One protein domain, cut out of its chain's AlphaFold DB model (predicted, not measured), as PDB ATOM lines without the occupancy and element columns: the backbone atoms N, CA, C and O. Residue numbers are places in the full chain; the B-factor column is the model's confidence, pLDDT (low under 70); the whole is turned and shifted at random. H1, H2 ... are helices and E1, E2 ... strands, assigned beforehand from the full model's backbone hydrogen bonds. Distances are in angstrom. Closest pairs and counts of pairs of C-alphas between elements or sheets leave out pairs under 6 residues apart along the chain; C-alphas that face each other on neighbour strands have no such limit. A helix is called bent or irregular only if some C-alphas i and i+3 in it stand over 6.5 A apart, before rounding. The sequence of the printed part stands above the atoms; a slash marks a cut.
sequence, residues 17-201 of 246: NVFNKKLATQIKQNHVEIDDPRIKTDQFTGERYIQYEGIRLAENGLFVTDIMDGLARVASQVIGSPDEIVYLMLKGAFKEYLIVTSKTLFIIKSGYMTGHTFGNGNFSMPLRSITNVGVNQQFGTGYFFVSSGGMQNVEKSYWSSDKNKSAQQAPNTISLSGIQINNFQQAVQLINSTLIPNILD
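What this domain is: This is residues 17 to 201 of the 246 residues of the protein "SHOCT domain-containing protein" of Lactobacillus coryniformis subsp. coryniformis CECT 5711 (UniProt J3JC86). A strongly twisted sheet of seven strands, E1 to E7, curls round the helix H2 on one face, while the long helix H3 runs over E4 and E5 on the other. A small sheet, E8 E9 E10, is partly face to face with the large one, with E10 beside E5 and E6, and H3 also covers E8 and E9. At one end of the long axis lie E1, H1 and the loose residues 28 to 35, which stick out; at the other lies the long loop of residues 149 to 172. The printed part has 185 residues, with three named helices and ten named strands in the order H1 E1 E2 E3 H2 E4 E5 E6 E7 E8 E9 E10 H3; it is mixed, helices and strands. The whole is compact, with a radius of gyration of the C-alphas of 17.0 A, and elongated, spanning 56 by 34 by 31 A.

Where its parts are: The large sheet, mixed, has E1 at residues 39 to 41, E2 at 48 to 52, E3 at 55 to 63, E4 at 85 to 91, E5 at 96 to 101, E6 at 104 to 111 and E7 at 116 to 126. E6 and E7 are each 23.1 A long. E3 bends by 116 degrees at residue 60 and E7 by 80 degrees at residue 119. E8, residues 130 to 138, and E9, residues 141 to 148, each measure 23.9 A; E10 holds residues 173 to 177. H1, residues 17 to 22, begins at C-alpha 17 (30.283, -8.968, 1.757); it is neither bent nor irregular, but only just, with C-alphas 17 and 20 6.0 A apart. H2 is residues 68 to 78, 15.2 A. H3, residues 179 to 200, 31.4 A, ends at C-alpha 200 (12.649, 9.206, 17.988); it is only just irregular, with C-alphas 193 and 196 7.0 A apart, and has a kink of 27 degrees near residue 191.

How they stand to each other: The large sheet runs E1 E2 E3 E4 E5 E6 E7, with E1 and E7 its edge strands. E1 E2 E3 and E4 E5 E6 E7 are meanders, each strand the antiparallel neighbour of the one before, as is E8 E9 E10. E3 and E4 are parallel, with N 58 and O 86 2.9 A apart; E3, H2, E4 form a strand-helix-strand unit, two parallel neighbours with a helix between, its crossover left-handed. In the hairpin E5 and E6, N 99 and O 106 are 2.9 A apart. H2 and H3 lie on opposite faces of this sheet, making three layers. The closest C-alphas of H2 and E3 are those of Ile 55 and Ser 76, 5.8 A. H3 has a height over the large sheet of 9.0 A and runs along the strands, at 21 degrees to E4 on the local plane; Leu 88 and Ala 187 have the closest C-alphas of E4 and H3, 7.1 A. On the small sheet H3 has a height of 9.5 A, and the closest C-alphas of E8 and H3 are those of Gly 134 and Val 188, 5.9 A. The two sheets form a sandwich, two sheets face to face, their strands at 45 degrees; the closest C-alphas of E5 and E10 are those of Glu 96 and Ile 174, 6.1 A. In the hairpin E9 and E10, N 144 and O 174 are 2.8 A apart. H1 only grazes the large sheet, with residues 17 to 20. Every O i to N i+4 pair is within hydrogen-bond range in H2, 15 of 18 in H3 and 1 of 2 in H1.

The domain as a whole: The C-alphas farthest apart are those of Asn 30 and Asp 162, 56.9 A. The printed part has no cut. The links H1 to E1 and E9 to E10 are long. Mean pLDDT of the printed part is 76.1; residues 17 to 37, 111 to 121 and 149 to 169 are under 70.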
ATOM      1  N   ASN A  17      29.809  -8.182   0.616       40.50
ATOM      2  CA  ASN A  17      30.283  -8.968   1.757       40.50
ATOM      3  C   ASN A  17      31.805  -8.984   1.904       40.50
ATOM      4  O   ASN A  17      32.328  -9.522   2.880       40.50
ATOM      5  N   VAL A  18      32.534  -8.415   0.945       40.84
ATOM      6  CA  VAL A  18      33.985  -8.543   0.879       40.84
ATOM      7  C   VAL A  18      34.704  -7.349   1.485       40.84
ATOM      8  O   VAL A  18      35.888  -7.493   1.684       40.84
ATOM      9  N   PHE A  19      34.071  -6.247   1.909       39.94
ATOM     10  CA  PHE A  19      34.771  -5.207   2.695       39.94
ATOM     11  C   PHE A  19      34.665  -5.416   4.205       39.94
ATOM     12  O   PHE A  19      35.697  -5.388   4.859       39.94
ATOM     13  N   ASN A  20      33.510  -5.819   4.749       44.19
ATOM     14  CA  ASN A  20      33.464  -6.296   6.143       44.19
ATOM     15  C   ASN A  20      34.400  -7.491   6.356       44.19
ATOM     16  O   ASN A  20      34.956  -7.656   7.434       44.19
ATOM     17  N   LYS A  21      34.642  -8.289   5.301       38.97
ATOM     18  CA  LYS A  21      35.664  -9.333   5.309       38.97
ATOM     19  C   LYS A  21      37.048  -8.862   4.869       38.97
ATOM     20  O   LYS A  21      37.950  -9.276   5.550       38.97
ATOM     21  N   LYS A  22      37.294  -8.050   3.829       37.62
ATOM     22  CA  LYS A  22      38.651  -7.621   3.376       37.62
ATOM     23  C   LYS A  22      39.245  -6.517   4.224       37.62
ATOM     24  O   LYS A  22      40.441  -6.596   4.465       37.62
ATOM     25  N   LEU A  23      38.447  -5.576   4.724       43.19
ATOM     26  CA  LEU A  23      38.885  -4.689   5.796       43.19
ATOM     27  C   LEU A  23      39.290  -5.562   6.996       43.19
ATOM     28  O   LEU A  23      40.408  -5.441   7.466       43.19
ATOM     29  N   ALA A  24      38.489  -6.578   7.348       37.31
ATOM     30  CA  ALA A  24      38.846  -7.575   8.365       37.31
ATOM     31  C   ALA A  24      39.894  -8.643   7.949       37.31
ATOM     32  O   ALA A  24      40.401  -9.341   8.816       37.31
ATOM     33  N   THR A  25      40.240  -8.820   6.667       35.12
ATOM     34  CA  THR A  25      41.138  -9.890   6.157       35.12
ATOM     35  C   THR A  25      42.519  -9.326   5.865       35.12
ATOM     36  O   THR A  25      43.496 -10.037   6.048       35.12
ATOM     37  N   GLN A  26      42.635  -8.029   5.565       37.72
ATOM     38  CA  GLN A  26      43.880  -7.298   5.818       37.72
ATOM     39  C   GLN A  26      44.198  -7.204   7.321       37.72
ATOM     40  O   GLN A  26      45.351  -6.990   7.670       37.72
ATOM     41  N   ILE A  27      43.205  -7.415   8.196       40.69
ATOM     42  CA  ILE A  27      43.344  -7.437   9.666       40.69
ATOM     43  C   ILE A  27      43.497  -8.871  10.228       40.69
ATOM     44  O   ILE A  27      43.964  -9.047  11.346       40.69
ATOM     45  N   LYS A  28      43.179  -9.930   9.468       34.03
ATOM     46  CA  LYS A  28      43.296 -11.336   9.909       34.03
ATOM     47  C   LYS A  28      44.486 -12.050   9.274       34.03
ATOM     48  O   LYS A  28      44.338 -13.081   8.623       34.03
ATOM     49  N   GLN A  29      45.680 -11.545   9.550       31.19
ATOM     50  CA  GLN A  29      46.835 -12.416   9.739       31.19
ATOM     51  C   GLN A  29      47.256 -12.284  11.201       31.19
ATOM     52  O   GLN A  29      47.799 -11.265  11.605       31.19
ATOM     53  N   ASN A  30      46.979 -13.347  11.958       28.80
ATOM     54  CA  ASN A  30      47.232 -13.547  13.389       28.80
ATOM     55  C   ASN A  30      46.154 -12.993  14.336       28.80
ATOM     56  O   ASN A  30      45.719 -11.852  14.253       28.80
ATOM     57  N   HIS A  31      45.697 -13.869  15.233       36.84
ATOM     58  CA  HIS A  31      44.803 -13.560  16.346       36.84
ATOM     59  C   HIS A  31      45.321 -12.371  17.167       36.84
ATOM     60  O   HIS A  31      46.297 -12.548  17.886       36.84
ATOM     61  N   VAL A  32      44.622 -11.232  17.127       26.61
ATOM     62  CA  VAL A  32      44.512 -10.259  18.227       26.61
ATOM     63  C   VAL A  32      43.161  -9.557  18.063       26.61
ATOM     64  O   VAL A  32      42.880  -8.973  17.019       26.61
ATOM     65  N   GLU A  33      42.294  -9.664  19.064       40.41
ATOM     66  CA  GLU A  33      41.162  -8.753  19.217       40.41
ATOM     67  C   GLU A  33      41.644  -7.537  20.026       40.41
ATOM     68  O   GLU A  33      42.520  -7.693  20.878       40.41
ATOM     69  N   ILE A  34      40.990  -6.390  19.797       40.38
ATOM     70  CA  ILE A  34      41.012  -5.121  20.554       40.38
ATOM     71  C   ILE A  34      41.799  -3.990  19.846       40.38
ATOM     72  O   ILE A  34      43.018  -4.018  19.737       40.38
ATOM     73  N   ASP A  35      41.032  -2.994  19.380       46.38
ATOM     74  CA  ASP A  35      41.413  -1.703  18.776       46.38
ATOM     75  C   ASP A  35      42.207  -1.709  17.456       46.38
ATOM     76  O   ASP A  35      43.425  -1.550  17.415       46.38
ATOM     77  N   ASP A  36      41.479  -1.738  16.330       57.00
ATOM     78  CA  ASP A  36      41.996  -1.131  15.097       57.00
ATOM     79  C   ASP A  36      42.146   0.384  15.348       57.00
ATOM     80  O   ASP A  36      41.135   1.052  15.583       57.00
ATOM     81  N   PRO A  37      43.363   0.960  15.275       59.97
ATOM     82  CA  PRO A  37      43.625   2.362  15.617       59.97
ATOM     83  C   PRO A  37      42.907   3.370  14.703       59.97
ATOM     84  O   PRO A  37      42.915   4.574  14.966       59.97
ATOM     85  N   ARG A  38      42.297   2.905  13.606       74.62
ATOM     86  CA  ARG A  38      41.469   3.727  12.712       74.62
ATOM     87  C   ARG A  38      40.026   3.845  13.197       74.62
ATOM     88  O   ARG A  38      39.337   4.773  12.767       74.62
ATOM     89  N   ILE A  39      39.578   2.929  14.057       81.38
ATOM     90  CA  ILE A  39      38.241   2.952  14.645       81.38
ATOM     91  C   ILE A  39      38.256   3.906  15.833       81.38
ATOM     92  O   ILE A  39      39.006   3.752  16.792       81.38
ATOM     93  N   LYS A  40      37.398   4.911  15.750       87.31
ATOM     94  CA  LYS A  40      37.154   5.903  16.787       87.31
ATOM     95  C   LYS A  40      35.774   5.667  17.375       87.31
ATOM     96  O   LYS A  40      34.898   5.121  16.711       87.31
ATOM     97  N   THR A  41      35.569   6.134  18.595       87.12
ATOM     98  CA  THR A  41      34.258   6.124  19.246       87.12
ATOM     99  C   THR A  41      33.785   7.558  19.395       87.12
ATOM    100  O   THR A  41      34.530   8.420  19.871       87.12
ATOM    101  N   ASP A  42      32.568   7.838  18.952       84.12
ATOM    102  CA  ASP A  42      31.949   9.138  19.149       84.12
ATOM    103  C   ASP A  42      31.602   9.320  20.630       84.12
ATOM    104  O   ASP A  42      30.939   8.485  21.242       84.12
ATOM    105  N   GLN A  43      32.089  10.406  21.225       80.62
ATOM    106  CA  GLN A  43      32.021  10.610  22.675       80.62
ATOM    107  C   GLN A  43      30.601  10.892  23.178       80.62
ATOM    108  O   GLN A  43      30.336  10.713  24.364       80.62
ATOM    109  N   PHE A  44      29.696  11.328  22.298       77.81
ATOM    110  CA  PHE A  44      28.323  11.671  22.663       77.81
ATOM    111  C   PHE A  44      27.367  10.505  22.435       77.81
ATOM    112  O   PHE A  44      26.482  10.261  23.249       77.81
ATOM    113  N   THR A  45      27.544   9.789  21.328       78.81
ATOM    114  CA  THR A  45      26.640   8.707  20.912       78.81
ATOM    115  C   THR A  45      27.156   7.315  21.275       78.81
ATOM    116  O   THR A  45      26.377   6.369  21.309       78.81
ATOM    117  N   GLY A  46      28.454   7.166  21.560       83.56
ATOM    118  CA  GLY A  46      29.100   5.863  21.759       83.56
ATOM    119  C   GLY A  46      29.276   5.060  20.465       83.56
ATOM    120  O   GLY A  46      29.756   3.928  20.507       83.56
ATOM    121  N   GLU A  47      28.901   5.629  19.320       84.31
ATOM    122  CA  GLU A  47      28.964   4.971  18.019       84.31
ATOM    123  C   GLU A  47      30.406   4.846  17.535       84.31
ATOM    124  O   GLU A  47      31.195   5.794  17.586       84.31
ATOM    125  N   ARG A  48      30.754   3.661  17.033       87.62
ATOM    126  CA  ARG A  48      32.086   3.384  16.490       87.62
ATOM    127  C   ARG A  48      32.127   3.743  15.011       87.62
ATOM    128  O   ARG A  48      31.250   3.346  14.243       87.62
ATOM    129  N   TYR A  49      33.151   4.482  14.600       89.06
ATOM    130  CA  TYR A  49      33.292   4.982  13.237       89.06
ATOM    131  C   TYR A  49      34.745   5.009  12.756       89.06
ATOM    132  O   TYR A  49      35.687   5.022  13.543       89.06
ATOM    133  N   ILE A  50      34.924   5.076  11.441       89.88
ATOM    134  CA  ILE A  50      36.206   5.279  10.763       89.88
ATOM    135  C   ILE A  50      36.156   6.626  10.040       89.88
ATOM    136  O   ILE A  50      35.169   6.948   9.382       89.88
ATOM    137  N   GLN A  51      37.215   7.431  10.144       88.94
ATOM    138  CA  GLN A  51      37.339   8.658   9.353       88.94
ATOM    139  C   GLN A  51      37.819   8.319   7.932       88.94
ATOM    140  O   GLN A  51      38.853   7.672   7.778       88.94
ATOM    141  N   TYR A  52      37.111   8.788   6.905       86.50
ATOM    142  CA  TYR A  52      37.416   8.510   5.499       86.50
ATOM    143  C   TYR A  52      37.072   9.711   4.617       86.50
ATOM    144  O   TYR A  52      35.957  10.196   4.723       86.50
ATOM    145  N   GLU A  53      37.986  10.216   3.777       84.69
ATOM    146  CA  GLU A  53      37.735  11.346   2.844       84.69
ATOM    147  C   GLU A  53      36.925  12.520   3.466       84.69
ATOM    148  O   GLU A  53      36.034  13.093   2.846       84.69
ATOM    149  N   GLY A  54      37.194  12.865   4.733       84.62
ATOM    150  CA  GLY A  54      36.501  13.956   5.439       84.62
ATOM    151  C   GLY A  54      35.135  13.613   6.058       84.62
ATOM    152  O   GLY A  54      34.582  14.449   6.764       84.62
ATOM    153  N   ILE A  55      34.631  12.388   5.896       91.06
ATOM    154  CA  ILE A  55      33.390  11.889   6.519       91.06
ATOM    155  C   ILE A  55      33.668  10.815   7.579       91.06
ATOM    156  O   ILE A  55      34.744  10.213   7.617       91.06
ATOM    157  N   ARG A  56      32.691  10.571   8.459       92.56
ATOM    158  CA  ARG A  56      32.731   9.503   9.469       92.56
ATOM    159  C   ARG A  56      31.866   8.340   9.001       92.56
ATOM    160  O   ARG A  56      30.667   8.515   8.840       92.56
ATOM    161  N   LEU A  57      32.441   7.166   8.781       90.38
ATOM    162  CA  LEU A  57      31.719   5.959   8.371       90.38
ATOM    163  C   LEU A  57      31.466   5.070   9.585       90.38
ATOM    164  O   LEU A  57      32.422   4.722  10.271       90.38
ATOM    165  N   ALA A  58      30.219   4.683   9.847       89.50
ATOM    166  CA  ALA A  58      29.900   3.733  10.910       89.50
ATOM    167  C   ALA A  58      30.655   2.410  10.699       89.50
ATOM    168  O   ALA A  58      30.684   1.891   9.583       89.50
ATOM    169  N   GLU A  59      31.219   1.839  11.767       84.31
ATOM    170  CA  GLU A  59      31.978   0.576  11.714       84.31
ATOM    171  C   GLU A  59      31.171  -0.549  11.049       84.31
ATOM    172  O   GLU A  59      31.692  -1.306  10.236       84.31
ATOM    173  N   ASN A  60      29.879  -0.618  11.368       82.62
ATOM    174  CA  ASN A  60      28.956  -1.640  10.883       82.62
ATOM    175  C   ASN A  60      27.983  -1.093   9.824       82.62
ATOM    176  O   ASN A  60      26.867  -1.594   9.683       82.62
ATOM    177  N   GLY A  61      28.373  -0.030   9.116       81.75
ATOM    178  CA  GLY A  61      27.572   0.541   8.038       81.75
ATOM    179  C   GLY A  61      27.533  -0.339   6.783       81.75
ATOM    180  O   GLY A  61      28.362  -1.228   6.583       81.75
ATOM    181  N   LEU A  62      26.558  -0.079   5.912       87.06
ATOM    182  CA  LEU A  62      26.406  -0.770   4.632       87.06
ATOM    183  C   LEU A  62      26.845   0.153   3.492       87.06
ATOM    184  O   LEU A  62      26.149   1.107   3.130       87.06
ATOM    185  N   PHE A  63      27.992  -0.164   2.895       87.00
ATOM    186  CA  PHE A  63      28.616   0.671   1.875       87.00
ATOM    187  C   PHE A  63      28.967  -0.117   0.610       87.00
ATOM    188  O   PHE A  63      29.468  -1.239   0.673       87.00
ATOM    189  N   VAL A  64      28.746   0.494  -0.556       84.12
ATOM    190  CA  VAL A  64      29.267  -0.001  -1.836       84.12
ATOM    191  C   VAL A  64      30.756   0.316  -1.945       84.12
ATOM    192  O   VAL A  64      31.181   1.450  -1.751       84.12
ATOM    193  N   THR A  65      31.543  -0.688  -2.319       74.81
ATOM    194  CA  THR A  65      33.010  -0.620  -2.344       74.81
ATOM    195  C   THR A  65      33.570  -0.033  -3.625       74.81
ATOM    196  O   THR A  65      34.506   0.758  -3.595       74.81
ATOM    197  N   ASP A  66      32.991  -0.401  -4.763       77.69
ATOM    198  CA  ASP A  66      33.660  -0.244  -6.061       77.69
ATOM    199  C   ASP A  66      33.697   1.211  -6.550       77.69
ATOM    200  O   ASP A  66      34.365   1.535  -7.527       77.69
ATOM    201  N   ILE A  67      32.971   2.093  -5.864       80.75
ATOM    202  CA  ILE A  67      32.897   3.533  -6.132       80.75
ATOM    203  C   ILE A  67      33.026   4.362  -4.845       80.75
ATOM    204  O   ILE A  67      32.564   5.503  -4.805       80.75
ATOM    205  N   MET A  68      33.613   3.781  -3.793       83.62
ATOM    206  CA  MET A  68      33.678   4.374  -2.456       83.62
ATOM    207  C   MET A  68      34.280   5.784  -2.475       83.62
ATOM    208  O   MET A  68      33.657   6.702  -1.961       83.62
ATOM    209  N   ASP A  69      35.431   5.983  -3.117       82.88
ATOM    210  CA  ASP A  69      36.133   7.281  -3.127       82.88
ATOM    211  C   ASP A  69      35.283   8.395  -3.733       82.88
ATOM    212  O   ASP A  69      35.136   9.478  -3.169       82.88
ATOM    213  N   GLY A  70      34.679   8.112  -4.889       82.81
ATOM    214  CA  GLY A  70      33.801   9.062  -5.562       82.81
ATOM    215  C   GLY A  70      32.567   9.377  -4.719       82.81
ATOM    216  O   GLY A  70      32.171  10.535  -4.615       82.81
ATOM    217  N   LEU A  71      31.979   8.361  -4.087       84.88
ATOM    218  CA  LEU A  71      30.781   8.531  -3.273       84.88
ATOM    219  C   LEU A  71      31.074   9.242  -1.947       84.88
ATOM    220  O   LEU A  71      30.281  10.084  -1.541       84.88
ATOM    221  N   ALA A  72      32.226   8.986  -1.330       86.56
ATOM    222  CA  ALA A  72      32.679   9.664  -0.120       86.56
ATOM    223  C   ALA A  72      32.944  11.155  -0.370       86.56
ATOM    224  O   ALA A  72      32.538  11.988   0.434       86.56
ATOM    225  N   ARG A  73      33.517  11.514  -1.526       86.81
ATOM    226  CA  ARG A  73      33.681  12.919  -1.942       86.81
ATOM    227  C   ARG A  73      32.355  13.622  -2.212       86.81
ATOM    228  O   ARG A  73      32.210  14.802  -1.915       86.81
ATOM    229  N   VAL A  74      31.377  12.920  -2.785       86.94
ATOM    230  CA  VAL A  74      30.020  13.472  -2.929       86.94
ATOM    231  C   VAL A  74      29.379  13.641  -1.552       86.94
ATOM    232  O   VAL A  74      28.820  14.697  -1.269       86.94
ATOM    233  N   ALA A  75      29.501  12.638  -0.682       88.12
ATOM    234  CA  ALA A  75      28.992  12.676   0.682       88.12
ATOM    235  C   ALA A  75      29.585  13.854   1.472       88.12
ATOM    236  O   ALA A  75      28.833  14.617   2.069       88.12
ATOM    237  N   SER A  76      30.898  14.085   1.396       88.75
ATOM    238  CA  SER A  76      31.564  15.197   2.086       88.75
ATOM    239  C   SER A  76      31.103  16.581   1.611       88.75
ATOM    240  O   SER A  76      31.289  17.559   2.325       88.75
ATOM    241  N   GLN A  77      30.530  16.687   0.407       86.62
ATOM    242  CA  GLN A  77      29.985  17.938  -0.133       86.62
ATOM    243  C   GLN A  77      28.525  18.182   0.265       86.62
ATOM    244  O   GLN A  77      28.094  19.333   0.289       86.62
ATOM    245  N   VAL A  78      27.750  17.122   0.522       84.19
ATOM    246  CA  VAL A  78      26.311  17.231   0.838       84.19
ATOM    247  C   VAL A  78      26.015  17.131   2.331       84.19
ATOM    248  O   VAL A  78      24.993  17.645   2.782       84.19
ATOM    249  N   ILE A  79      26.895  16.492   3.103       89.50
ATOM    250  CA  ILE A  79      26.779  16.400   4.557       89.50
ATOM    251  C   ILE A  79      27.203  17.742   5.155       89.50
ATOM    252  O   ILE A  79      28.365  18.133   5.077       89.50
ATOM    253  N   GLY A  80      26.242  18.455   5.744       77.00
ATOM    254  CA  GLY A  80      26.464  19.792   6.298       77.00
ATOM    255  C   GLY A  80      27.169  19.809   7.656       77.00
ATOM    256  O   GLY A  80      27.768  20.825   8.005       77.00
ATOM    257  N   SER A  81      27.122  18.705   8.412       82.25
ATOM    258  CA  SER A  81      27.685  18.639   9.765       82.25
ATOM    259  C   SER A  81      28.809  17.590   9.852       82.25
ATOM    260  O   SER A  81      28.561  16.413   9.593       82.25
ATOM    261  N   PRO A  82      30.044  17.963  10.240       79.25
ATOM    262  CA  PRO A  82      31.197  17.051  10.261       79.25
ATOM    263  C   PRO A  82      31.144  15.996  11.383       79.25
ATOM    264  O   PRO A  82      31.976  15.087  11.428       79.25
ATOM    265  N   ASP A  83      30.199  16.129  12.314       85.19
ATOM    266  CA  ASP A  83      29.889  15.164  13.369       85.19
ATOM    267  C   ASP A  83      28.959  14.037  12.897       85.19
ATOM    268  O   ASP A  83      28.839  13.022  13.580       85.19
ATOM    269  N   GLU A  84      28.314  14.184  11.736       89.56
ATOM    270  CA  GLU A  84      27.393  13.174  11.226       89.56
ATOM    271  C   GLU A  84      28.123  11.888  10.828       89.56
ATOM    272  O   GLU A  84      29.057  11.881  10.023       89.56
ATOM    273  N   ILE A  85      27.645  10.776  11.385       92.12
ATOM    274  CA  ILE A  85      28.121   9.434  11.057       92.12
ATOM    275  C   ILE A  85      27.272   8.901   9.909       92.12
ATOM    276  O   ILE A  85      26.046   8.902   9.981       92.12
ATOM    277  N   VAL A  86      27.924   8.448   8.848       94.25
ATOM    278  CA  VAL A  86      27.315   7.827   7.674       94.25
ATOM    279  C   VAL A  86      27.130   6.337   7.940       94.25
ATOM    280  O   VAL A  86      28.103   5.627   8.185       94.25
ATOM    281  N   TYR A  87      25.894   5.854   7.860       92.94
ATOM    282  CA  TYR A  87      25.540   4.443   8.049       92.94
ATOM    283  C   TYR A  87      25.334   3.703   6.731       92.94
ATOM    284  O   TYR A  87      25.547   2.495   6.671       92.94
ATOM    285  N   LEU A  88      24.896   4.404   5.683       93.19
ATOM    286  CA  LEU A  88      24.571   3.802   4.391       93.19
ATOM    287  C   LEU A  88      25.185   4.606   3.253       93.19
ATOM    288  O   LEU A  88      25.035   5.826   3.218       93.19
ATOM    289  N   MET A  89      25.797   3.914   2.291       93.06
ATOM    290  CA  MET A  89      26.144   4.463   0.977       93.06
ATOM    291  C   MET A  89      25.927   3.403  -0.102       93.06
ATOM    292  O   MET A  89      26.745   2.501  -0.277       93.06
ATOM    293  N   LEU A  90      24.815   3.496  -0.829       91.81
ATOM    294  CA  LEU A  90      24.412   2.509  -1.831       91.81
ATOM    295  C   LEU A  90      24.238   3.131  -3.214       91.81
ATOM    296  O   LEU A  90      23.923   4.310  -3.353       91.81
ATOM    297  N   LYS A  91      24.391   2.299  -4.247       90.62
ATOM    298  CA  LYS A  91      24.169   2.662  -5.649       90.62
ATOM    299  C   LYS A  91      22.928   1.954  -6.198       90.62
ATOM    300  O   LYS A  91      22.815   0.738  -6.062       90.62
ATOM    301  N   GLY A  92      22.047   2.703  -6.857       89.38
ATOM    302  CA  GLY A  92      20.922   2.170  -7.629       89.38
ATOM    303  C   GLY A  92      21.313   1.665  -9.025       89.38
ATOM    304  O   GLY A  92      22.493   1.535  -9.367       89.38
ATOM    305  N   ALA A  93      20.308   1.418  -9.863       85.94
ATOM    306  CA  ALA A  93      20.468   0.908 -11.223       85.94
ATOM    307  C   ALA A  93      21.238   1.892 -12.115       85.94
ATOM    308  O   ALA A  93      22.144   1.495 -12.850       85.94
ATOM    309  N   PHE A  94      20.954   3.190 -11.982       84.81
ATOM    310  CA  PHE A  94      21.605   4.255 -12.748       84.81
ATOM    311  C   PHE A  94      22.653   5.002 -11.905       84.81
ATOM    312  O   PHE A  94      23.243   4.431 -10.984       84.81
ATOM    313  N   LYS A  95      22.939   6.269 -12.229       85.44
ATOM    314  CA  LYS A  95      23.771   7.158 -11.397       85.44
ATOM    315  C   LYS A  95      22.926   7.795 -10.289       85.44
ATOM    316  O   LYS A  95      22.783   9.016 -10.209       85.44
ATOM    317  N   GLU A  96      22.317   6.921  -9.501       88.44
ATOM    318  CA  GLU A  96      21.475   7.236  -8.353       88.44
ATOM    319  C   GLU A  96      22.143   6.654  -7.108       88.44
ATOM    320  O   GLU A  96      22.570   5.494  -7.123       88.44
ATOM    321  N   TYR A  97      22.237   7.442  -6.045       92.25
ATOM    322  CA  TYR A  97      22.962   7.074  -4.837       92.25
ATOM    323  C   TYR A  97      22.126   7.374  -3.601       92.25
ATOM    324  O   TYR A  97      21.537   8.449  -3.500       92.25
ATOM    325  N   LEU A  98      22.097   6.425  -2.669       95.12
ATOM    326  CA  LEU A  98      21.530   6.598  -1.337       95.12
ATOM    327  C   LEU A  98      22.672   6.861  -0.365       95.12
ATOM    328  O   LEU A  98      23.584   6.041  -0.286       95.12
ATOM    329  N   ILE A  99      22.594   7.945   0.398       95.25
ATOM    330  CA  ILE A  99      23.491   8.210   1.525       95.25
ATOM    331  C   ILE A  99      22.616   8.441   2.752       95.25
ATOM    332  O   ILE A  99      21.691   9.245   2.691       95.25
ATOM    333  N   VAL A 100      22.872   7.746   3.857       95.50
ATOM    334  CA  VAL A 100      22.121   7.954   5.106       95.50
ATOM    335  C   VAL A 100      23.084   8.182   6.252       95.50
ATOM    336  O   VAL A 100      23.984   7.371   6.477       95.50
ATOM    337  N   THR A 101      22.883   9.284   6.968       94.94
ATOM    338  CA  THR A 101      23.662   9.676   8.142       94.94
ATOM    339  C   THR A 101      22.879   9.461   9.435       94.94
ATOM    340  O   THR A 101      21.741   8.998   9.416       94.94
ATOM    341  N   SER A 102      23.461   9.840  10.571       92.06
ATOM    342  CA  SER A 102      22.776   9.905  11.864       92.06
ATOM    343  C   SER A 102      21.614  10.907  11.906       92.06
ATOM    344  O   SER A 102      20.809  10.852  12.833       92.06
ATOM    345  N   LYS A 103      21.499  11.825  10.934       91.12
ATOM    346  CA  LYS A 103      20.468  12.882  10.923       91.12
ATOM    347  C   LYS A 103      19.636  12.911   9.647       91.12
ATOM    348  O   LYS A 103      18.442  13.203   9.720       91.12
ATOM    349  N   THR A 104      20.233  12.620   8.494       92.81
ATOM    350  CA  THR A 104      19.664  12.958   7.184       92.81
ATOM    351  C   THR A 104      19.818  11.811   6.193       92.81
ATOM    352  O   THR A 104      20.849  11.144   6.130       92.81
ATOM    353  N   LEU A 105      18.784  11.597   5.383       95.19
ATOM    354  CA  LEU A 105      18.825  10.751   4.198       95.19
ATOM    355  C   LEU A 105      18.983  11.630   2.960       95.19
ATOM    356  O   LEU A 105      18.244  12.599   2.786       95.19
ATOM    357  N   PHE A 106      19.900  11.252   2.078       93.44
ATOM    358  CA  PHE A 106      20.148  11.894   0.797       93.44
ATOM    359  C   PHE A 106      19.928  10.907  -0.348       93.44
ATOM    360  O   PHE A 106      20.390   9.763  -0.308       93.44
ATOM    361  N   ILE A 107      19.263  11.380  -1.396       93.00
ATOM    362  CA  ILE A 107      19.175  10.725  -2.696       93.00
ATOM    363  C   ILE A 107      19.832  11.654  -3.708       93.00
ATOM    364  O   ILE A 107      19.333  12.742  -3.999       93.00
ATOM    365  N   ILE A 108      20.962  11.206  -4.246       89.50
ATOM    366  CA  ILE A 108      21.714  11.943  -5.255       89.50
ATOM    367  C   ILE A 108      21.464  11.300  -6.609       89.50
ATOM    368  O   ILE A 108      21.748  10.120  -6.801       89.50
ATOM    369  N   LYS A 109      20.962  12.083  -7.560       85.56
ATOM    370  CA  LYS A 109      20.745  11.660  -8.944       85.56
ATOM    371  C   LYS A 109      21.596  12.488  -9.885       85.56
ATOM    372  O   LYS A 109      21.668  13.705  -9.760       85.56
ATOM    373  N   SER A 110      22.226  11.837 -10.851       77.19
ATOM    374  CA  SER A 110      23.005  12.522 -11.881       77.19
ATOM    375  C   SER A 110      22.811  11.887 -13.257       77.19
ATOM    376  O   SER A 110      22.392  10.733 -13.390       77.19
ATOM    377  N   GLY A 111      23.115  12.649 -14.305       67.00
ATOM    378  CA  GLY A 111      23.148  12.171 -15.682       67.00
ATOM    379  C   GLY A 111      21.804  12.174 -16.411       67.00
ATOM    380  O   GLY A 111      20.729  12.301 -15.827       67.00
ATOM    381  N   TYR A 112      21.894  11.993 -17.730       63.56
ATOM    382  CA  TYR A 112      20.778  12.104 -18.672       63.56
ATOM    383  C   TYR A 112      19.575  11.218 -18.315       63.56
ATOM    384  O   TYR A 112      18.445  11.694 -18.281       63.56
ATOM    385  N   MET A 113      19.816   9.949 -17.962       66.25
ATOM    386  CA  MET A 113      18.752   8.977 -17.658       66.25
ATOM    387  C   MET A 113      17.925   9.325 -16.412       66.25
ATOM    388  O   MET A 113      16.822   8.813 -16.256       66.25
ATOM    389  N   THR A 114      18.435  10.190 -15.530       57.88
ATOM    390  CA  THR A 114      17.702  10.669 -14.346       57.88
ATOM    391  C   THR A 114      17.061  12.043 -14.569       57.88
ATOM    392  O   THR A 114      16.490  12.603 -13.639       57.88
ATOM    393  N   GLY A 115      17.164  12.607 -15.779       58.44
ATOM    394  CA  GLY A 115      16.714  13.966 -16.096       58.44
ATOM    395  C   GLY A 115      17.687  15.076 -15.676       58.44
ATOM    396  O   GLY A 115      17.344  16.249 -15.788       58.44
ATOM    397  N   HIS A 116      18.900  14.733 -15.226       60.75
ATOM    398  CA  HIS A 116      19.906  15.677 -14.720       60.75
ATOM    399  C   HIS A 116      21.092  15.788 -15.687       60.75
ATOM    400  O   HIS A 116      22.230  15.443 -15.368       60.75
ATOM    401  N   THR A 117      20.817  16.231 -16.915       51.16
ATOM    402  CA  THR A 117      21.825  16.362 -17.985       51.16
ATOM    403  C   THR A 117      22.877  17.437 -17.675       51.16
ATOM    404  O   THR A 117      24.012  17.324 -18.128       51.16
ATOM    405  N   PHE A 118      22.530  18.432 -16.849       44.62
ATOM    406  CA  PHE A 118      23.438  19.463 -16.343       44.62
ATOM    407  C   PHE A 118      23.269  19.612 -14.825       44.62
ATOM    408  O   PHE A 118      22.296  20.197 -14.356       44.62
ATOM    409  N   GLY A 119      24.220  19.077 -14.056       58.00
ATOM    410  CA  GLY A 119      24.199  19.107 -12.589       58.00
ATOM    411  C   GLY A 119      23.665  17.822 -11.951       58.00
ATOM    412  O   GLY A 119      23.514  16.799 -12.615       58.00
ATOM    413  N   ASN A 120      23.416  17.885 -10.643       60.06
ATOM    414  CA  ASN A 120      22.931  16.765  -9.840       60.06
ATOM    415  C   ASN A 120      21.602  17.149  -9.183       60.06
ATOM    416  O   ASN A 120      21.476  18.247  -8.642       60.06
ATOM    417  N   GLY A 121      20.637  16.235  -9.191       67.25
ATOM    418  CA  GLY A 121      19.480  16.303  -8.309       67.25
ATOM    419  C   GLY A 121      19.899  15.869  -6.914       67.25
ATOM    420  O   GLY A 121      20.408  14.761  -6.748       67.25
ATOM    421  N   ASN A 122      19.710  16.737  -5.926       79.12
ATOM    422  CA  ASN A 122      19.940  16.419  -4.523       79.12
ATOM    423  C   ASN A 122      18.605  16.493  -3.788       79.12
ATOM    424  O   ASN A 122      18.053  17.576  -3.599       79.12
ATOM    425  N   PHE A 123      18.073  15.335  -3.414       87.44
ATOM    426  CA  PHE A 123      16.962  15.246  -2.485       87.44
ATOM    427  C   PHE A 123      17.520  14.916  -1.107       87.44
ATOM    428  O   PHE A 123      18.228  13.925  -0.950       87.44
ATOM    429  N   SER A 124      17.174  15.715  -0.106       89.94
ATOM    430  CA  SER A 124      17.576  15.490   1.279       89.94
ATOM    431  C   SER A 124      16.366  15.547   2.191       89.94
ATOM    432  O   SER A 124      15.519  16.428   2.035       89.94
ATOM    433  N   MET A 125      16.309  14.656   3.175       88.75
ATOM    434  CA  MET A 125      15.238  14.638   4.160       88.75
ATOM    435  C   MET A 125      15.762  14.242   5.544       88.75
ATOM    436  O   MET A 125      16.411  13.199   5.666       88.75
ATOM    437  N   PRO A 126      15.479  15.028   6.602       92.06
ATOM    438  CA  PRO A 126      15.800  14.638   7.969       92.06
ATOM    439  C   PRO A 126      15.136  13.308   8.329       92.06
ATOM    440  O   PRO A 126      13.935  13.143   8.103       92.06
ATOM    441  N   LEU A 127      15.871  12.394   8.962       92.44
ATOM    442  CA  LEU A 127      15.353  11.091   9.389       92.44
ATOM    443  C   LEU A 127      14.122  11.224  10.299       92.44
ATOM    444  O   LEU A 127      13.186  10.444  10.174       92.44
ATOM    445  N   ARG A 128      14.063  12.275  11.132       90.25
ATOM    446  CA  ARG A 128      12.894  12.605  11.978       90.25
ATOM    447  C   ARG A 128      11.603  12.850  11.196       90.25
ATOM    448  O   ARG A 128      10.526  12.705  11.757       90.25
ATOM    449  N   SER A 129      11.709  13.283   9.942       90.00
ATOM    450  CA  SER A 129      10.553  13.592   9.092       90.00
ATOM    451  C   SER A 129      10.113  12.415   8.223       90.00
ATOM    452  O   SER A 129       9.068  12.489   7.581       90.00
ATOM    453  N   ILE A 130      10.890  11.331   8.192       91.75
ATOM    454  CA  ILE A 130      10.546  10.141   7.419       91.75
ATOM    455  C   ILE A 130       9.379   9.431   8.098       91.75
ATOM    456  O   ILE A 130       9.464   9.047   9.260       91.75
ATOM    457  N   THR A 131       8.304   9.215   7.343       89.50
ATOM    458  CA  THR A 131       7.177   8.382   7.778       89.50
ATOM    459  C   THR A 131       7.313   6.949   7.296       89.50
ATOM    460  O   THR A 131       6.878   6.032   7.986       89.50
ATOM    461  N   ASN A 132       7.908   6.743   6.117       89.00
ATOM    462  CA  ASN A 132       8.136   5.412   5.573       89.00
ATOM    463  C   ASN A 132       9.335   5.381   4.613       89.00
ATOM    464  O   ASN A 132       9.562   6.324   3.848       89.00
ATOM    465  N   VAL A 133      10.046   4.255   4.616       93.75
ATOM    466  CA  VAL A 133      10.952   3.830   3.543       93.75
ATOM    467  C   VAL A 133      10.609   2.413   3.121       93.75
ATOM    468  O   VAL A 133      10.276   1.568   3.951       93.75
ATOM    469  N   GLY A 134      10.740   2.130   1.830       92.75
ATOM    470  CA  GLY A 134      10.431   0.808   1.310       92.75
ATOM    471  C   GLY A 134      11.064   0.528  -0.039       92.75
ATOM    472  O   GLY A 134      11.627   1.408  -0.690       92.75
ATOM    473  N   VAL A 135      10.950  -0.730  -0.453       90.25
ATOM    474  CA  VAL A 135      11.271  -1.182  -1.805       90.25
ATOM    475  C   VAL A 135       9.998  -1.744  -2.418       90.25
ATOM    476  O   VAL A 135       9.390  -2.647  -1.848       90.25
ATOM    477  N   ASN A 136       9.612  -1.224  -3.579       86.12
ATOM    478  CA  ASN A 136       8.579  -1.821  -4.416       86.12
ATOM    479  C   ASN A 136       9.261  -2.591  -5.556       86.12
ATOM    480  O   ASN A 136      10.142  -2.044  -6.224       86.12
ATOM    481  N   GLN A 137       8.889  -3.856  -5.756       85.12
ATOM    482  CA  GLN A 137       9.488  -4.744  -6.749       85.12
ATOM    483  C   GLN A 137       8.420  -5.325  -7.674       85.12
ATOM    484  O   GLN A 137       7.416  -5.868  -7.223       85.12
ATOM    485  N   GLN A 138       8.707  -5.304  -8.976       74.06
ATOM    486  CA  GLN A 138       7.911  -5.961 -10.001       74.06
ATOM    487  C   GLN A 138       8.836  -6.574 -11.070       74.06
ATOM    488  O   GLN A 138       9.698  -5.899 -11.638       74.06
ATOM    489  N   PHE A 139       8.688  -7.881 -11.320       75.56
ATOM    490  CA  PHE A 139       9.437  -8.643 -12.338       75.56
ATOM    491  C   PHE A 139      10.971  -8.452 -12.308       75.56
ATOM    492  O   PHE A 139      11.597  -8.168 -13.325       75.56
ATOM    493  N   GLY A 140      11.606  -8.576 -11.134       70.31
ATOM    494  CA  GLY A 140      13.077  -8.485 -11.007       70.31
ATOM    495  C   GLY A 140      13.660  -7.065 -11.108       70.31
ATOM    496  O   GLY A 140      14.870  -6.877 -10.963       70.31
ATOM    497  N   THR A 141      12.798  -6.066 -11.294       80.50
ATOM    498  CA  THR A 141      13.109  -4.632 -11.222       80.50
ATOM    499  C   THR A 141      12.308  -3.985 -10.100       80.50
ATOM    500  O   THR A 141      11.346  -4.567  -9.603       80.50
ATOM    501  N   GLY A 142      12.697  -2.795  -9.664       88.00
ATOM    502  CA  GLY A 142      11.968  -2.101  -8.612       88.00
ATOM    503  C   GLY A 142      12.480  -0.700  -8.354       88.00
ATOM    504  O   GLY A 142      13.297  -0.165  -9.105       88.00
ATOM    505  N   TYR A 143      12.010  -0.111  -7.264       90.88
ATOM    506  CA  TYR A 143      12.547   1.138  -6.754       90.88
ATOM    507  C   TYR A 143      12.492   1.179  -5.231       90.88
ATOM    508  O   TYR A 143      11.551   0.699  -4.601       90.88
ATOM    509  N   PHE A 144      13.519   1.782  -4.649       93.94
ATOM    510  CA  PHE A 144      13.477   2.291  -3.291       93.94
ATOM    511  C   PHE A 144      12.716   3.614  -3.279       93.94
ATOM    512  O   PHE A 144      12.830   4.397  -4.225       93.94
ATOM    513  N   PHE A 145      11.975   3.885  -2.212       92.12
ATOM    514  CA  PHE A 145      11.318   5.166  -1.995       92.12
ATOM    515  C   PHE A 145      11.418   5.599  -0.536       92.12
ATOM    516  O   PHE A 145      11.518   4.776   0.375       92.12
ATOM    517  N   VAL A 146      11.325   6.908  -0.336       91.94
ATOM    518  CA  VAL A 146      11.167   7.537   0.972       91.94
ATOM    519  C   VAL A 146       9.976   8.498   0.932       91.94
ATOM    520  O   VAL A 146       9.784   9.215  -0.053       91.94
ATOM    521  N   SER A 147       9.164   8.519   1.988       89.06
ATOM    522  CA  SER A 147       8.036   9.444   2.133       89.06
ATOM    523  C   SER A 147       8.028  10.146   3.490       89.06
ATOM    524  O   SER A 147       8.563   9.639   4.476       89.06
ATOM    525  N   SER A 148       7.377  11.306   3.524       83.81
ATOM    526  CA  SER A 148       7.104  12.114   4.716       83.81
ATOM    527  C   SER A 148       5.618  12.476   4.777       83.81
ATOM    528  O   SER A 148       4.903  12.383   3.773       83.81
ATOM    529  N   GLY A 149       5.134  12.866   5.956       67.62
ATOM    530  CA  GLY A 149       3.767  13.345   6.148       67.62
ATOM    531  C   GLY A 149       3.512  14.593   5.301       67.62
ATOM    532  O   GLY A 149       4.172  15.609   5.482       67.62
ATOM    533  N   GLY A 150       2.572  14.509   4.357       64.50
ATOM    534  CA  GLY A 150       2.248  15.598   3.425       64.50
ATOM    535  C   GLY A 150       2.915  15.504   2.046       64.50
ATOM    536  O   GLY A 150       2.555  16.271   1.154       64.50
ATOM    537  N   MET A 151       3.821  14.546   1.808       65.25
ATOM    538  CA  MET A 151       4.269  14.235   0.444       65.25
ATOM    539  C   MET A 151       3.174  13.458  -0.299       65.25
ATOM    540  O   MET A 151       2.762  12.388   0.150       65.25
ATOM    541  N   GLN A 152       2.720  13.959  -1.456       52.34
ATOM    542  CA  GLN A 152       1.842  13.193  -2.350       52.34
ATOM    543  C   GLN A 152       2.590  11.954  -2.856       52.34
ATOM    544  O   GLN A 152       3.461  12.040  -3.724       52.34
ATOM    545  N   ASN A 153       2.253  10.793  -2.298       49.91
ATOM    546  CA  ASN A 153       2.823   9.517  -2.695       49.91
ATOM    547  C   ASN A 153       2.071   9.007  -3.930       49.91
ATOM    548  O   ASN A 153       1.113   8.245  -3.829       49.91
ATOM    549  N   VAL A 154       2.442   9.512  -5.104       50.94
ATOM    550  CA  VAL A 154       1.907   9.003  -6.371       50.94
ATOM    551  C   VAL A 154       2.685   7.742  -6.717       50.94
ATOM    552  O   VAL A 154       3.913   7.808  -6.802       50.94
ATOM    553  N   GLU A 155       1.996   6.616  -6.910       47.28
ATOM    554  CA  GLU A 155       2.613   5.358  -7.335       47.28
ATOM    555  C   GLU A 155       3.509   5.601  -8.563       47.28
ATOM    556  O   GLU A 155       3.057   6.106  -9.597       47.28
ATOM    557  N   LYS A 156       4.810   5.318  -8.423       56.50
ATOM    558  CA  LYS A 156       5.796   5.480  -9.497       56.50
ATOM    559  C   LYS A 156       6.048   4.124 -10.157       56.50
ATOM    560  O   LYS A 156       6.105   3.101  -9.485       56.50
ATOM    561  N   SER A 157       6.231   4.120 -11.472       40.72
ATOM    562  CA  SER A 157       6.561   2.961 -12.299       40.72
ATOM    563  C   SER A 157       7.935   3.140 -12.944       40.72
ATOM    564  O   SER A 157       8.282   4.218 -13.432       40.72
ATOM    565  N   TYR A 158       8.714   2.057 -12.978       38.56
ATOM    566  CA  TYR A 158      10.012   1.991 -13.659       38.56
ATOM    567  C   TYR A 158       9.886   2.150 -15.187       38.56
ATOM    568  O   TYR A 158      10.842   2.535 -15.853       38.56
ATOM    569  N   TRP A 159       8.708   1.881 -15.750       37.75
ATOM    570  CA  TRP A 159       8.464   1.875 -17.198       37.75
ATOM    571  C   TRP A 159       7.764   3.136 -17.708       37.75
ATOM    572  O   TRP A 159       7.451   3.235 -18.892       37.75
ATOM    573  N   SER A 160       7.490   4.099 -16.829       45.72
ATOM    574  CA  SER A 160       6.820   5.330 -17.227       45.72
ATOM    575  C   SER A 160       7.822   6.371 -17.720       45.72
ATOM    576  O   SER A 160       8.809   6.661 -17.047       45.72
ATOM    577  N   SER A 161       7.540   6.962 -18.880       52.22
ATOM    578  CA  SER A 161       8.233   8.140 -19.415       52.22
ATOM    579  C   SER A 161       7.641   9.465 -18.909       52.22
ATOM    580  O   SER A 161       8.184  10.529 -19.204       52.22
ATOM    581  N   ASP A 162       6.548   9.416 -18.140       53.00
ATOM    582  CA  ASP A 162       5.943  10.586 -17.503       53.00
ATOM    583  C   ASP A 162       6.766  10.984 -16.271       53.00
ATOM    584  O   ASP A 162       6.960  10.186 -15.351       53.00
ATOM    585  N   LYS A 163       7.220  12.239 -16.219       51.62
ATOM    586  CA  LYS A 163       8.009  12.797 -15.111       51.62
ATOM    587  C   LYS A 163       7.340  12.628 -13.748       51.62
ATOM    588  O   LYS A 163       8.018  12.437 -12.739       51.62
ATOM    589  N   ASN A 164       6.009  12.632 -13.713       53.28
ATOM    590  CA  ASN A 164       5.232  12.474 -12.489       53.28
ATOM    591  C   ASN A 164       4.968  11.011 -12.113       53.28
ATOM    592  O   ASN A 164       4.463  10.762 -11.019       53.28
ATOM    593  N   LYS A 165       5.332  10.043 -12.957       56.06
ATOM    594  CA  LYS A 165       5.148   8.604 -12.703       56.06
ATOM    595  C   LYS A 165       6.426   7.788 -12.882       56.06
ATOM    596  O   LYS A 165       6.431   6.622 -12.528       56.06
ATOM    597  N   SER A 166       7.515   8.375 -13.368       57.62
ATOM    598  CA  SER A 166       8.816   7.724 -13.513       57.62
ATOM    599  C   SER A 166       9.540   7.643 -12.168       57.62
ATOM    600  O   SER A 166       9.838   8.667 -11.546       57.62
ATOM    601  N   ALA A 167       9.883   6.429 -11.732       59.97
ATOM    602  CA  ALA A 167      10.740   6.231 -10.557       59.97
ATOM    603  C   ALA A 167      12.169   6.764 -10.784       59.97
ATOM    604  O   ALA A 167      12.841   7.164  -9.831       59.97
ATOM    605  N   GLN A 168      12.628   6.830 -12.039       58.12
ATOM    606  CA  GLN A 168      13.924   7.415 -12.381       58.12
ATOM    607  C   GLN A 168      13.944   8.934 -12.151       58.12
ATOM    608  O   GLN A 168      14.951   9.472 -11.691       58.12
ATOM    609  N   GLN A 169      12.839   9.630 -12.433       61.88
ATOM    610  CA  GLN A 169      12.771  11.097 -12.361       61.88
ATOM    611  C   GLN A 169      12.201  11.626 -11.040       61.88
ATOM    612  O   GLN A 169      12.415  12.793 -10.709       61.88
ATOM    613  N   ALA A 170      11.508  10.790 -10.265       73.81
ATOM    614  CA  ALA A 170      11.052  11.181  -8.938       73.81
ATOM    615  C   ALA A 170      12.259  11.407  -7.996       73.81
ATOM    616  O   ALA A 170      13.162  10.569  -7.925       73.81
ATOM    617  N   PRO A 171      12.317  12.551  -7.286       79.31
ATOM    618  CA  PRO A 171      13.487  12.925  -6.490       79.31
ATOM    619  C   PRO A 171      13.666  12.043  -5.246       79.31
ATOM    620  O   PRO A 171      14.787  11.826  -4.800       79.31
ATOM    621  N   ASN A 172      12.574  11.492  -4.716       86.44
ATOM    622  CA  ASN A 172      12.525  10.705  -3.485       86.44
ATOM    623  C   ASN A 172      12.579   9.179  -3.715       86.44
ATOM    624  O   ASN A 172      12.192   8.403  -2.839       86.44
ATOM    625  N   THR A 173      13.012   8.739  -4.895       89.25
ATOM    626  CA  THR A 173      13.088   7.318  -5.267       89.25
ATOM    627  C   THR A 173      14.451   6.966  -5.844       89.25
ATOM    628  O   THR A 173      15.141   7.825  -6.380       89.25
ATOM    629  N   ILE A 174      14.847   5.697  -5.780       90.62
ATOM    630  CA  ILE A 174      16.046   5.172  -6.447       90.62
ATOM    631  C   ILE A 174      15.653   3.926  -7.221       90.62
ATOM    632  O   ILE A 174      15.042   3.023  -6.656       90.62
ATOM    633  N   SER A 175      16.009   3.861  -8.498       90.25
ATOM    634  CA  SER A 175      15.678   2.720  -9.347       90.25
ATOM    635  C   SER A 175      16.587   1.533  -9.026       90.25
ATOM    636  O   SER A 175      17.772   1.720  -8.756       90.25
ATOM    637  N   LEU A 176      16.059   0.310  -9.069       89.56
ATOM    638  CA  LEU A 176      16.762  -0.908  -8.657       89.56
ATOM    639  C   LEU A 176      16.620  -2.019  -9.702       89.56
ATOM    640  O   LEU A 176      15.542  -2.235 -10.260       89.56
ATOM    641  N   SER A 177      17.694  -2.779  -9.904       84.50
ATOM    642  CA  SER A 177      17.698  -4.018 -10.682       84.50
ATOM    643  C   SER A 177      18.357  -5.156  -9.901       84.50
ATOM    644  O   SER A 177      19.353  -4.946  -9.206       84.50
ATOM    645  N   GLY A 178      17.792  -6.366 -10.013       78.25
ATOM    646  CA  GLY A 178      18.371  -7.635  -9.549       78.25
ATOM    647  C   GLY A 178      19.115  -7.565  -8.209       78.25
ATOM    648  O   GLY A 178      18.508  -7.593  -7.145       78.25
ATOM    649  N   ILE A 179      20.447  -7.460  -8.273       72.88
ATOM    650  CA  ILE A 179      21.359  -7.471  -7.113       72.88
ATOM    651  C   ILE A 179      21.109  -6.300  -6.148       72.88
ATOM    652  O   ILE A 179      21.259  -6.451  -4.937       72.88
ATOM    653  N   GLN A 180      20.715  -5.129  -6.652       81.81
ATOM    654  CA  GLN A 180      20.545  -3.932  -5.820       81.81
ATOM    655  C   GLN A 180      19.339  -4.048  -4.889       81.81
ATOM    656  O   GLN A 180      19.352  -3.475  -3.804       81.81
ATOM    657  N   ILE A 181      18.321  -4.822  -5.275       83.31
ATOM    658  CA  ILE A 181      17.091  -4.989  -4.496       83.31
ATOM    659  C   ILE A 181      17.410  -5.515  -3.094       83.31
ATOM    660  O   ILE A 181      16.956  -4.933  -2.112       83.31
ATOM    661  N   ASN A 182      18.272  -6.527  -2.987       85.81
ATOM    662  CA  ASN A 182      18.638  -7.121  -1.700       85.81
ATOM    663  C   ASN A 182      19.365  -6.121  -0.785       85.81
ATOM    664  O   ASN A 182      19.082  -6.044   0.408       85.81
ATOM    665  N   ASN A 183      20.270  -5.308  -1.340       86.38
ATOM    666  CA  ASN A 183      20.995  -4.298  -0.560       86.38
ATOM    667  C   ASN A 183      20.057  -3.209  -0.047       86.38
ATOM    668  O   ASN A 183      20.173  -2.760   1.089       86.38
ATOM    669  N   PHE A 184      19.109  -2.789  -0.882       90.81
ATOM    670  CA  PHE A 184      18.137  -1.777  -0.498       90.81
ATOM    671  C   PHE A 184      17.081  -2.322   0.468       90.81
ATOM    672  O   PHE A 184      16.611  -1.573   1.317       90.81
ATOM    673  N   GLN A 185      16.762  -3.617   0.427       88.56
ATOM    674  CA  GLN A 185      15.970  -4.265   1.475       88.56
ATOM    675  C   GLN A 185      16.701  -4.252   2.826       88.56
ATOM    676  O   GLN A 185      16.090  -3.909   3.836       88.56
ATOM    677  N   GLN A 186      18.009  -4.538   2.852       87.38
ATOM    678  CA  GLN A 186      18.818  -4.404   4.074       87.38
ATOM    679  C   GLN A 186      18.875  -2.952   4.564       87.38
ATOM    680  O   GLN A 186      18.734  -2.698   5.759       87.38
ATOM    681  N   ALA A 187      19.011  -1.985   3.652       89.88
ATOM    682  CA  ALA A 187      18.960  -0.568   4.001       89.88
ATOM    683  C   ALA A 187      17.611  -0.176   4.622       89.88
ATOM    684  O   ALA A 187      17.591   0.485   5.656       89.88
ATOM    685  N   VAL A 188      16.490  -0.616   4.040       91.50
ATOM    686  CA  VAL A 188      15.144  -0.390   4.596       91.50
ATOM    687  C   VAL A 188      15.028  -0.973   6.000       91.50
ATOM    688  O   VAL A 188      14.522  -0.299   6.895       91.50
ATOM    689  N   GLN A 189      15.527  -2.194   6.211       89.56
ATOM    690  CA  GLN A 189      15.546  -2.808   7.536       89.56
ATOM    691  C   GLN A 189      16.360  -1.965   8.521       89.56
ATOM    692  O   GLN A 189      15.836  -1.627   9.579       89.56
ATOM    693  N   LEU A 190      17.590  -1.566   8.177       88.44
ATOM    694  CA  LEU A 190      18.434  -0.746   9.054       88.44
ATOM    695  C   LEU A 190      17.771   0.597   9.397       88.44
ATOM    696  O   LEU A 190      17.733   0.993  10.562       88.44
ATOM    697  N   ILE A 191      17.204   1.280   8.400       91.50
ATOM    698  CA  ILE A 191      16.543   2.576   8.589       91.50
ATOM    699  C   ILE A 191      15.335   2.437   9.526       91.50
ATOM    700  O   ILE A 191      15.257   3.159  10.519       91.50
ATOM    701  N   ASN A 192      14.421   1.502   9.247       91.56
ATOM    702  CA  ASN A 192      13.163   1.376   9.992       91.56
ATOM    703  C   ASN A 192      13.336   0.753  11.384       91.56
ATOM    704  O   ASN A 192      12.600   1.107  12.299       91.56
ATOM    705  N   SER A 193      14.273  -0.185  11.550       87.06
ATOM    706  CA  SER A 193      14.453  -0.916  12.816       87.06
ATOM    707  C   SER A 193      15.458  -0.276  13.767       87.06
ATOM    708  O   SER A 193      15.381  -0.512  14.969       87.06
ATOM    709  N   THR A 194      16.405   0.506  13.243       87.56
ATOM    710  CA  THR A 194      17.532   1.027  14.027       87.56
ATOM    711  C   THR A 194      17.601   2.546  13.951       87.56
ATOM    712  O   THR A 194      17.445   3.213  14.970       87.56
ATOM    713  N   LEU A 195      17.781   3.120  12.756       90.00
ATOM    714  CA  LEU A 195      18.099   4.549  12.639       90.00
ATOM    715  C   LEU A 195      16.930   5.455  13.046       90.00
ATOM    716  O   LEU A 195      17.111   6.348  13.867       90.00
ATOM    717  N   ILE A 196      15.728   5.227  12.505       90.44
ATOM    718  CA  ILE A 196      14.549   6.036  12.850       90.44
ATOM    719  C   ILE A 196      14.174   5.861  14.334       90.44
ATOM    720  O   ILE A 196      14.050   6.881  15.019       90.44
ATOM    721  N   PRO A 197      14.049   4.632  14.879       87.81
ATOM    722  CA  PRO A 197      13.727   4.445  16.293       87.81
ATOM    723  C   PRO A 197      14.717   5.118  17.247       87.81
ATOM    724  O   PRO A 197      14.274   5.822  18.150       87.81
ATOM    725  N   ASN A 198      16.029   4.988  17.019       84.75
ATOM    726  CA  ASN A 198      17.050   5.594  17.886       84.75
ATOM    727  C   ASN A 198      16.966   7.129  17.920       84.75
ATOM    728  O   ASN A 198      17.351   7.762  18.899       84.75
ATOM    729  N   ILE A 199      16.464   7.743  16.849       84.12
ATOM    730  CA  ILE A 199      16.302   9.195  16.762       84.12
ATOM    731  C   ILE A 199      15.027   9.656  17.480       84.12
ATOM    732  O   ILE A 199      15.016  10.739  18.079       84.12
ATOM    733  N   LEU A 200      13.944   8.879  17.385       81.94
ATOM    734  CA  LEU A 200      12.649   9.206  17.988       81.94
ATOM    735  C   LEU A 200      12.611   8.906  19.492       81.94
ATOM    736  O   LEU A 200      12.008   9.671  20.239       81.94
ATOM    737  N   ASP A 201      13.296   7.850  19.924       78.38
ATOM    738  CA  ASP A 201      13.473   7.467  21.324       78.38
ATOM    739  C   ASP A 201      14.969   7.236  21.601       78.38
ATOM    740  O   ASP A 201      15.457   6.102  21.534       78.38
TER     741      ASP A 201